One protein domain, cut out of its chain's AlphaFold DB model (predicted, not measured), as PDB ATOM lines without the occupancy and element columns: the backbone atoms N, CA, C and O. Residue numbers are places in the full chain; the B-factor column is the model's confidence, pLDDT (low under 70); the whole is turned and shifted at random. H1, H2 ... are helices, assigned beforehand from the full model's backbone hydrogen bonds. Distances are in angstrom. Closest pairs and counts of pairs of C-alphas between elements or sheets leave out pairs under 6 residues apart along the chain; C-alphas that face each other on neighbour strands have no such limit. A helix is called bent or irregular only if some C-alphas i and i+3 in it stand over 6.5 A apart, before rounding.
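What this domain is: This is residues 45 to 111 of the 319 residues of the protein "SCAN domain-containing protein 3-like" of Octopus vulgaris (UniProt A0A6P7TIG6). The long helix H2 and the short helix H3, which folds back along the later part of H2, make a helical hairpin at one end of an elongated body. Toward the other end, H1 and H4 both meet the first residues of H2 at steep angles, and H4 runs on outward, its residues 106 to 111 sticking out free. The printed part has 67 residues with four named helices, in the order H1, H2, H3, H4, and no named strand; the class is all helix. The whole is compact, with a radius of gyration of the C-alphas of 12.4 A, and the C-alphas span 39 by 22 by 17 A.

How they stand to each other: H2, residues 64 to 82, is the hub, touching the three other helices. It has a kink of 29 degrees near residue 71 and is only just irregular, with C-alphas 69 and 72 lying 6.6 A apart. Through residues 72 to 80 alone it touches H3, residues 85 to 91, at a shallow tilt of 27 degrees, opposite ways; the two form a hairpin, and their closest C-alphas, those of Glu 76 and Ile 88, are 5.7 A apart. H1, residues 45 to 59, touches H2 with residues 53 to 57 alone, at a steep tilt of 56 degrees, opposite ways; the closest C-alphas are those of Leu 57 and Cys 64, 7.1 A apart. H4, residues 98 to 111, touches H2 with residues 98 to 101 alone, opposite ways at a steep tilt of 67 degrees, only just short of about perpendicular; the closest C-alphas are those of Ser 65 and Ala 98, 6.3 A apart. The helix packing is mostly crossed, but only just: 1 of the 3 touching pairs is at a shallow tilt. H1 and H4 are close but not clearly touching, about perpendicular at 85 degrees, with C-alphas 54 and 101 closest at 7.2 A. H3 and H4 are apart. Every O i to N i+4 pair is within hydrogen-bond range in H1 and H4, against 11 of 15 in H2 and 1 of 3 in H3, where 4 of 4 O i to N i+3 pairs are within range.

Where its parts are: H2 runs 26.6 A from C-alpha 64 at (242.753, 154.509, 266.775) to C-alpha 82 at (235.612, 177.128, 278.796). H1 is 21.2 A long, H3 10.1 A and H4 20.0 A, each from first to last C-alpha. H4 ends with C-alpha 111 at (255.222, 144.117, 279.158).

The domain as a whole: The two C-alphas farthest apart, those of Thr 81 and Cys 110, are 40.0 A apart. The printed part has no cut. The links from H1 to H2 and from H2 to H3 are tight, and that from H3 to H4 is short, with 6 residues. The mean pLDDT of the printed part is 86.7, and no printed residue is under 70.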
ATOM      1  N   LYS A  45     252.324 163.791 282.663       86.19
ATOM      2  CA  LYS A  45     250.864 163.967 282.679       86.19
ATOM      3  C   LYS A  45     250.234 163.800 281.293       86.19
ATOM      4  O   LYS A  45     249.168 163.196 281.188       86.19
ATOM      5  N   ALA A  46     250.887 164.295 280.242       86.69
ATOM      6  CA  ALA A  46     250.406 164.172 278.869       86.69
ATOM      7  C   ALA A  46     250.473 162.713 278.398       86.69
ATOM      8  O   ALA A  46     249.519 162.212 277.802       86.69
ATOM      9  N   GLN A  47     251.550 162.001 278.749       86.25
ATOM     10  CA  GLN A  47     251.683 160.571 278.472       86.25
ATOM     11  C   GLN A  47     250.587 159.765 279.184       86.25
ATOM     12  O   GLN A  47     249.884 158.986 278.540       86.25
ATOM     13  N   SER A  48     250.378 160.006 280.485       86.31
ATOM     14  CA  SER A  48     249.332 159.339 281.276       86.31
ATOM     15  C   SER A  48     247.926 159.591 280.718       86.31
ATOM     16  O   SER A  48     247.146 158.651 280.548       86.31
ATOM     17  N   ALA A  49     247.605 160.842 280.370       88.81
ATOM     18  CA  ALA A  49     246.334 161.189 279.735       88.81
ATOM     19  C   ALA A  49     246.146 160.435 278.412       88.81
ATOM     20  O   ALA A  49     245.075 159.893 278.144       88.81
ATOM     21  N   SER A  50     247.211 160.342 277.618       89.94
ATOM     22  CA  SER A  50     247.186 159.666 276.330       89.94
ATOM     23  C   SER A  50     246.868 158.175 276.453       89.94
ATOM     24  O   SER A  50     245.981 157.684 275.764       89.94
ATOM     25  N   TYR A  51     247.508 157.470 277.388       87.00
ATOM     26  CA  TYR A  51     247.198 156.064 277.663       87.00
ATOM     27  C   TYR A  51     245.750 155.845 278.135       87.00
ATOM     28  O   TYR A  51     245.109 154.874 277.734       87.00
ATOM     29  N   LYS A  52     245.207 156.749 278.962       88.31
ATOM     30  CA  LYS A  52     243.809 156.668 279.425       88.31
ATOM     31  C   LYS A  52     242.808 156.860 278.283       88.31
ATOM     32  O   LYS A  52     241.788 156.173 278.241       88.31
ATOM     33  N   ILE A  53     243.105 157.761 277.347       89.75
ATOM     34  CA  ILE A  53     242.292 157.965 276.139       89.75
ATOM     35  C   ILE A  53     242.329 156.714 275.256       89.75
ATOM     36  O   ILE A  53     241.276 156.226 274.842       89.75
ATOM     37  N   ASP A  54     243.515 156.146 275.028       86.50
ATOM     38  CA  ASP A  54     243.676 154.932 274.219       86.50
ATOM     39  C   ASP A  54     242.931 153.740 274.840       86.50
ATOM     40  O   ASP A  54     242.227 153.000 274.147       86.50
ATOM     41  N   GLN A  55     242.996 153.595 276.168       83.62
ATOM     42  CA  GLN A  55     242.219 152.598 276.904       83.62
ATOM     43  C   GLN A  55     240.711 152.784 276.696       83.62
ATOM     44  O   GLN A  55     239.986 151.802 276.507       83.62
ATOM     45  N   LEU A  56     240.213 154.021 276.762       85.56
ATOM     46  CA  LEU A  56     238.795 154.309 276.564       85.56
ATOM     47  C   LEU A  56     238.347 153.932 275.146       85.56
ATOM     48  O   LEU A  56     237.311 153.282 274.987       85.56
ATOM     49  N   LEU A  57     239.143 154.281 274.134       86.25
ATOM     50  CA  LEU A  57     238.893 153.910 272.739       86.25
ATOM     51  C   LEU A  57     238.834 152.392 272.562       86.25
ATOM     52  O   LEU A  57     237.879 151.885 271.969       86.25
ATOM     53  N   ALA A  58     239.799 151.667 273.134       81.06
ATOM     54  CA  ALA A  58     239.838 150.208 273.089       81.06
ATOM     55  C   ALA A  58     238.594 149.587 273.745       81.06
ATOM     56  O   ALA A  58     237.920 148.757 273.132       81.06
ATOM     57  N   LYS A  59     238.213 150.049 274.947       77.88
ATOM     58  CA  LYS A  59     237.002 149.587 275.657       77.88
ATOM     59  C   LYS A  59     235.718 149.842 274.868       77.88
ATOM     60  O   LYS A  59     234.767 149.073 274.972       77.88
ATOM     61  N   LYS A  60     235.678 150.917 274.079       83.81
ATOM     62  CA  LYS A  60     234.534 151.275 273.229       83.81
ATOM     63  C   LYS A  60     234.641 150.738 271.797       83.81
ATOM     64  O   LYS A  60     233.771 151.058 270.988       83.81
ATOM     65  N   LYS A  61     235.663 149.922 271.491       83.12
ATOM     66  CA  LYS A  61     235.929 149.339 270.163       83.12
ATOM     67  C   LYS A  61     235.964 150.401 269.052       83.12
ATOM     68  O   LYS A  61     235.419 150.201 267.969       83.12
ATOM     69  N   LYS A  62     236.553 151.563 269.346       86.62
ATOM     70  CA  LYS A  62     236.684 152.690 268.410       86.62
ATOM     71  C   LYS A  62     238.013 152.646 267.666       86.62
ATOM     72  O   LYS A  62     238.965 152.007 268.118       86.62
ATOM     73  N   ALA A  63     238.069 153.304 266.511       84.81
ATOM     74  CA  ALA A  63     239.271 153.300 265.691       84.81
ATOM     75  C   ALA A  63     240.362 154.154 266.350       84.81
ATOM     76  O   ALA A  63     240.091 155.212 266.910       84.81
ATOM     77  N   CYS A  64     241.626 153.734 266.240       81.25
ATOM     78  CA  CYS A  64     242.753 154.509 266.775       81.25
ATOM     79  C   CYS A  64     242.877 155.893 266.108       81.25
ATOM     80  O   CYS A  64     243.374 156.836 266.717       81.25
ATOM     81  N   SER A  65     242.390 156.036 264.869       85.50
ATOM     82  CA  SER A  65     242.301 157.319 264.163       85.50
ATOM     83  C   SER A  65     241.406 158.335 264.873       85.50
ATOM     84  O   SER A  65     241.666 159.535 264.785       85.50
ATOM     85  N   ASP A  66     240.391 157.874 265.608       88.00
ATOM     86  CA  ASP A  66     239.420 158.741 266.284       88.00
ATOM     87  C   ASP A  66     240.084 159.545 267.411       88.00
ATOM     88  O   ASP A  66     239.662 160.663 267.704       88.00
ATOM     89  N   ALA A  67     241.175 159.031 267.992       88.00
ATOM     90  CA  ALA A  67     241.971 159.738 268.994       88.00
ATOM     91  C   ALA A  67     242.473 161.093 268.471       88.00
ATOM     92  O   ALA A  67     242.302 162.129 269.113       88.00
ATOM     93  N   LYS A  68     243.070 161.084 267.274       89.38
ATOM     94  CA  LYS A  68     243.638 162.276 266.637       89.38
ATOM     95  C   LYS A  68     242.578 163.110 265.924       89.38
ATOM     96  O   LYS A  68     242.666 164.330 265.945       89.38
ATOM     97  N   ASN A  69     241.610 162.462 265.277       90.31
ATOM     98  CA  ASN A  69     240.678 163.141 264.375       90.31
ATOM     99  C   ASN A  69     239.423 163.671 265.078       90.31
ATOM    100  O   ASN A  69     238.789 164.580 264.555       90.31
ATOM    101  N   ILE A  70     239.047 163.098 266.225       91.94
ATOM    102  CA  ILE A  70     237.806 163.444 266.934       91.94
ATOM    103  C   ILE A  70     238.114 163.898 268.357       91.94
ATOM    104  O   ILE A  70     237.741 165.005 268.738       91.94
ATOM    105  N   ILE A  71     238.816 163.075 269.142       92.75
ATOM    106  CA  ILE A  71     239.025 163.348 270.572       92.75
ATOM    107  C   ILE A  71     239.894 164.588 270.773       92.75
ATOM    108  O   ILE A  71     239.514 165.465 271.544       92.75
ATOM    109  N   LEU A  72     241.034 164.684 270.083       91.81
ATOM    110  CA  LEU A  72     241.925 165.833 270.240       91.81
ATOM    111  C   LEU A  72     241.242 167.160 269.836       91.81
ATOM    112  O   LEU A  72     241.215 168.056 270.678       91.81
ATOM    113  N   PRO A  73     240.590 167.291 268.659       93.25
ATOM    114  CA  PRO A  73     239.833 168.501 268.317       93.25
ATOM    115  C   PRO A  73     238.699 168.823 269.294       93.25
ATOM    116  O   PRO A  73     238.497 169.986 269.633       93.25
ATOM    117  N   ALA A  74     237.975 167.813 269.790       93.69
ATOM    118  CA  ALA A  74     236.912 168.029 270.770       93.69
ATOM    119  C   ALA A  74     237.453 168.606 272.090       93.69
ATOM    120  O   ALA A  74     236.834 169.497 272.671       93.69
ATOM    121  N   LEU A  75     238.622 168.135 272.542       92.69
ATOM    122  CA  LEU A  75     239.304 168.682 273.717       92.69
ATOM    123  C   LEU A  75     239.770 170.125 273.483       92.69
ATOM    124  O   LEU A  75     239.628 170.950 274.382       92.69
ATOM    125  N   GLU A  76     240.285 170.442 272.292       91.81
ATOM    126  CA  GLU A  76     240.685 171.811 271.938       91.81
ATOM    127  C   GLU A  76     239.488 172.775 271.962       91.81
ATOM    128  O   GLU A  76     239.582 173.833 272.579       91.81
ATOM    129  N   ILE A  77     238.349 172.392 271.370       92.31
ATOM    130  CA  ILE A  77     237.124 173.211 271.356       92.31
ATOM    131  C   ILE A  77     236.604 173.444 272.779       92.31
ATOM    132  O   ILE A  77     236.328 174.584 273.158       92.31
ATOM    133  N   ALA A  78     236.472 172.380 273.575       92.81
ATOM    134  CA  ALA A  78     235.935 172.481 274.929       92.81
ATOM    135  C   ALA A  78     236.815 173.363 275.827       92.81
ATOM    136  O   ALA A  78     236.312 174.254 276.510       92.81
ATOM    137  N   VAL A  79     238.132 173.147 275.804       92.75
ATOM    138  CA  VAL A  79     239.061 173.883 276.672       92.75
ATOM    139  C   VAL A  79     239.289 175.311 276.190       92.75
ATOM    140  O   VAL A  79     239.358 176.206 277.029       92.75
ATOM    141  N   GLY A  80     239.322 175.551 274.878       91.38
ATOM    142  CA  GLY A  80     239.379 176.909 274.337       91.38
ATOM    143  C   GLY A  80     238.143 177.737 274.672       91.38
ATOM    144  O   GLY A  80     238.256 178.916 274.982       91.38
ATOM    145  N   THR A  81     236.963 177.110 274.691       91.19
ATOM    146  CA  THR A  81     235.710 177.813 275.008       91.19
ATOM    147  C   THR A  81     235.541 178.060 276.510       91.19
ATOM    148  O   THR A  81     235.012 179.095 276.903       91.19
ATOM    149  N   MET A  82     235.941 177.105 277.361       92.56
ATOM    150  CA  MET A  82     235.612 177.128 278.796       92.56
ATOM    151  C   MET A  82     236.765 177.529 279.720       92.56
ATOM    152  O   MET A  82     236.509 177.830 280.884       92.56
ATOM    153  N   VAL A  83     238.019 177.461 279.263       91.31
ATOM    154  CA  VAL A  83     239.196 177.625 280.129       91.31
ATOM    155  C   VAL A  83     240.091 178.746 279.614       91.31
ATOM    156  O   VAL A  83     239.984 179.863 280.109       91.31
ATOM    157  N   SER A  84     240.986 178.457 278.666       87.19
ATOM    158  CA  SER A  84     241.844 179.449 278.014       87.19
ATOM    159  C   SER A  84     242.662 178.831 276.872       87.19
ATOM    160  O   SER A  84     242.910 177.617 276.839       87.19
ATOM    161  N   ASP A  85     243.155 179.680 275.970       86.94
ATOM    162  CA  ASP A  85     244.005 179.277 274.845       86.94
ATOM    163  C   ASP A  85     245.402 178.795 275.282       86.94
ATOM    164  O   ASP A  85     246.042 177.992 274.593       86.94
ATOM    165  N   GLU A  86     245.900 179.220 276.449       85.44
ATOM    166  CA  GLU A  86     247.178 178.737 276.986       85.44
ATOM    167  C   GLU A  86     247.120 177.244 277.328       85.44
ATOM    168  O   GLU A  86     248.092 176.516 277.098       85.44
ATOM    169  N   VAL A  87     245.978 176.762 277.829       86.12
ATOM    170  CA  VAL A  87     245.792 175.347 278.191       86.12
ATOM    171  C   VAL A  87     245.685 174.465 276.942       86.12
ATOM    172  O   VAL A  87     246.162 173.327 276.951       86.12
ATOM    173  N   ILE A  88     245.184 175.000 275.820       88.25
ATOM    174  CA  ILE A  88     245.172 174.293 274.527       88.25
ATOM    175  C   ILE A  88     246.589 173.865 274.124       88.25
ATOM    176  O   ILE A  88     246.787 172.742 273.652       88.25
ATOM    177  N   LYS A  89     247.600 174.717 274.352       87.00
ATOM    178  CA  LYS A  89     249.001 174.375 274.043       87.00
ATOM    179  C   LYS A  89     249.463 173.137 274.814       87.00
ATOM    180  O   LYS A  89     250.196 172.329 274.253       87.00
ATOM    181  N   GLN A  90     249.005 172.954 276.055       86.00
ATOM    182  CA  GLN A  90     249.308 171.759 276.847       86.00
ATOM    183  C   GLN A  90     248.577 170.523 276.310       86.00
ATOM    184  O   GLN A  90     249.179 169.457 276.206       86.00
ATOM    185  N   ILE A  91     247.313 170.654 275.903       88.12
ATOM    186  CA  ILE A  91     246.522 169.544 275.340       88.12
ATOM    187  C   ILE A  91     247.125 169.029 274.034       88.12
ATOM    188  O   ILE A  91     247.210 167.818 273.829       88.12
ATOM    189  N   LYS A  92     247.643 169.929 273.193       88.19
ATOM    190  CA  LYS A  92     248.344 169.571 271.950       88.19
ATOM    191  C   LYS A  92     249.595 168.717 272.174       88.19
ATOM    192  O   LYS A  92     250.044 168.052 271.244       88.19
ATOM    193  N   THR A  93     250.142 168.688 273.393       89.56
ATOM    194  CA  THR A  93     251.283 167.820 273.731       89.56
ATOM    195  C   THR A  93     250.896 166.358 273.962       89.56
ATOM    196  O   THR A  93     251.784 165.507 273.999       89.56
ATOM    197  N   ILE A  94     249.602 166.034 274.100       90.19
ATOM    198  CA  ILE A  94     249.135 164.661 274.324       90.19
ATOM    199  C   ILE A  94     249.367 163.834 273.047       90.19
ATOM    200  O   ILE A  94     248.768 164.113 272.003       90.19
ATOM    201  N   PRO A  95     250.201 162.779 273.089       88.06
ATOM    202  CA  PRO A  95     250.613 162.086 271.876       88.06
ATOM    203  C   PRO A  95     249.569 161.050 271.416       88.06
ATOM    204  O   PRO A  95     249.700 159.850 271.657       88.06
ATOM    205  N   LEU A  96     248.547 161.510 270.691       88.00
ATOM    206  CA  LEU A  96     247.448 160.682 270.155       88.00
ATOM    207  C   LEU A  96     247.625 160.285 268.679       88.00
ATOM    208  O   LEU A  96     246.682 159.852 268.021       88.00
ATOM    209  N   SER A  97     248.827 160.449 268.118       84.81
ATOM    210  CA  SER A  97     249.086 160.041 266.732       84.81
ATOM    211  C   SER A  97     248.974 158.522 266.570       84.81
ATOM    212  O   SER A  97     249.349 157.774 267.473       84.81
ATOM    213  N   ALA A  98     248.550 158.056 265.391       80.06
ATOM    214  CA  ALA A  98     248.471 156.624 265.095       80.06
ATOM    215  C   ALA A  98     249.813 155.897 265.330       80.06
ATOM    216  O   ALA A  98     249.831 154.800 265.881       80.06
ATOM    217  N   HIS A  99     250.944 156.537 265.004       83.56
ATOM    218  CA  HIS A  99     252.280 155.999 265.286       83.56
ATOM    219  C   HIS A  99     252.579 155.900 266.786       83.56
ATOM    220  O   HIS A  99     253.247 154.965 267.222       83.56
ATOM    221  N   THR A 100     252.103 156.848 267.597       84.50
ATOM    222  CA  THR A 100     252.252 156.764 269.056       84.50
ATOM    223  C   THR A 100     251.395 155.641 269.620       84.50
ATOM    224  O   THR A 100     251.899 154.849 270.406       84.50
ATOM    225  N   ILE A 101     250.134 155.538 269.198       82.81
ATOM    226  CA  ILE A 101     249.238 154.465 269.645       82.81
ATOM    227  C   ILE A 101     249.834 153.099 269.283       82.81
ATOM    228  O   ILE A 101     249.895 152.215 270.130       82.81
ATOM    229  N   SER A 102     250.378 152.950 268.070       80.38
ATOM    230  CA  SER A 102     251.071 151.723 267.658       80.38
ATOM    231  C   SER A 102     252.265 151.383 268.552       80.38
ATOM    232  O   SER A 102     252.422 150.223 268.919       80.38
ATOM    233  N   ARG A 103     253.097 152.369 268.914       84.50
ATOM    234  CA  ARG A 103     254.226 152.148 269.835       84.50
ATOM    235  C   ARG A 103     253.748 151.731 271.221       84.50
ATOM    236  O   ARG A 103     254.232 150.742 271.744       84.50
ATOM    237  N   LYS A 104     252.718 152.384 271.760       84.38
ATOM    238  CA  LYS A 104     252.136 152.002 273.055       84.38
ATOM    239  C   LYS A 104     251.579 150.582 273.052       84.38
ATOM    240  O   LYS A 104     251.721 149.881 274.042       84.38
ATOM    241  N   ILE A 105     250.945 150.158 271.955       80.25
ATOM    242  CA  ILE A 105     250.476 148.774 271.801       80.25
ATOM    243  C   ILE A 105     251.661 147.806 271.854       80.25
ATOM    244  O   ILE A 105     251.559 146.772 272.505       80.25
ATOM    245  N   GLN A 106     252.780 148.140 271.205       81.44
ATOM    246  CA  GLN A 106     254.002 147.334 271.276       81.44
ATOM    247  C   GLN A 106     254.574 147.305 272.695       81.44
ATOM    248  O   GLN A 106     254.860 146.220 273.186       81.44
ATOM    249  N   ASP A 107     254.663 148.451 273.374       81.69
ATOM    250  CA  ASP A 107     255.165 148.543 274.750       81.69
ATOM    251  C   ASP A 107     254.325 147.683 275.706       81.69
ATOM    252  O   ASP A 107     254.866 146.864 276.446       81.69
ATOM    253  N   ILE A 108     252.993 147.801 275.630       80.00
ATOM    254  CA  ILE A 108     252.053 146.988 276.416       80.00
ATOM    255  C   ILE A 108     252.194 145.503 276.061       80.00
ATOM    256  O   ILE A 108     252.164 144.649 276.942       80.00
ATOM    257  N   SER A 109     252.345 145.168 274.777       77.50
ATOM    258  CA  SER A 109     252.529 143.778 274.355       77.50
ATOM    259  C   SER A 109     253.828 143.183 274.902       77.50
ATOM    260  O   SER A 109     253.828 142.023 275.301       77.50
ATOM    261  N   CYS A 110     254.920 143.950 274.916       78.56
ATOM    262  CA  CYS A 110     256.197 143.519 275.478       78.56
ATOM    263  C   CYS A 110     256.094 143.294 276.991       78.56
ATOM    264  O   CYS A 110     256.532 142.251 277.468       78.56
ATOM    265  N   ASP A 111     255.455 144.217 277.713       80.00
ATOM    266  CA  ASP A 111     255.222 144.117 279.158       80.00
ATOM    267  C   ASP A 111     254.365 142.890 279.530       80.00
ATOM    268  O   ASP A 111     254.733 142.100 280.401       80.00
TER     269      ASP A 111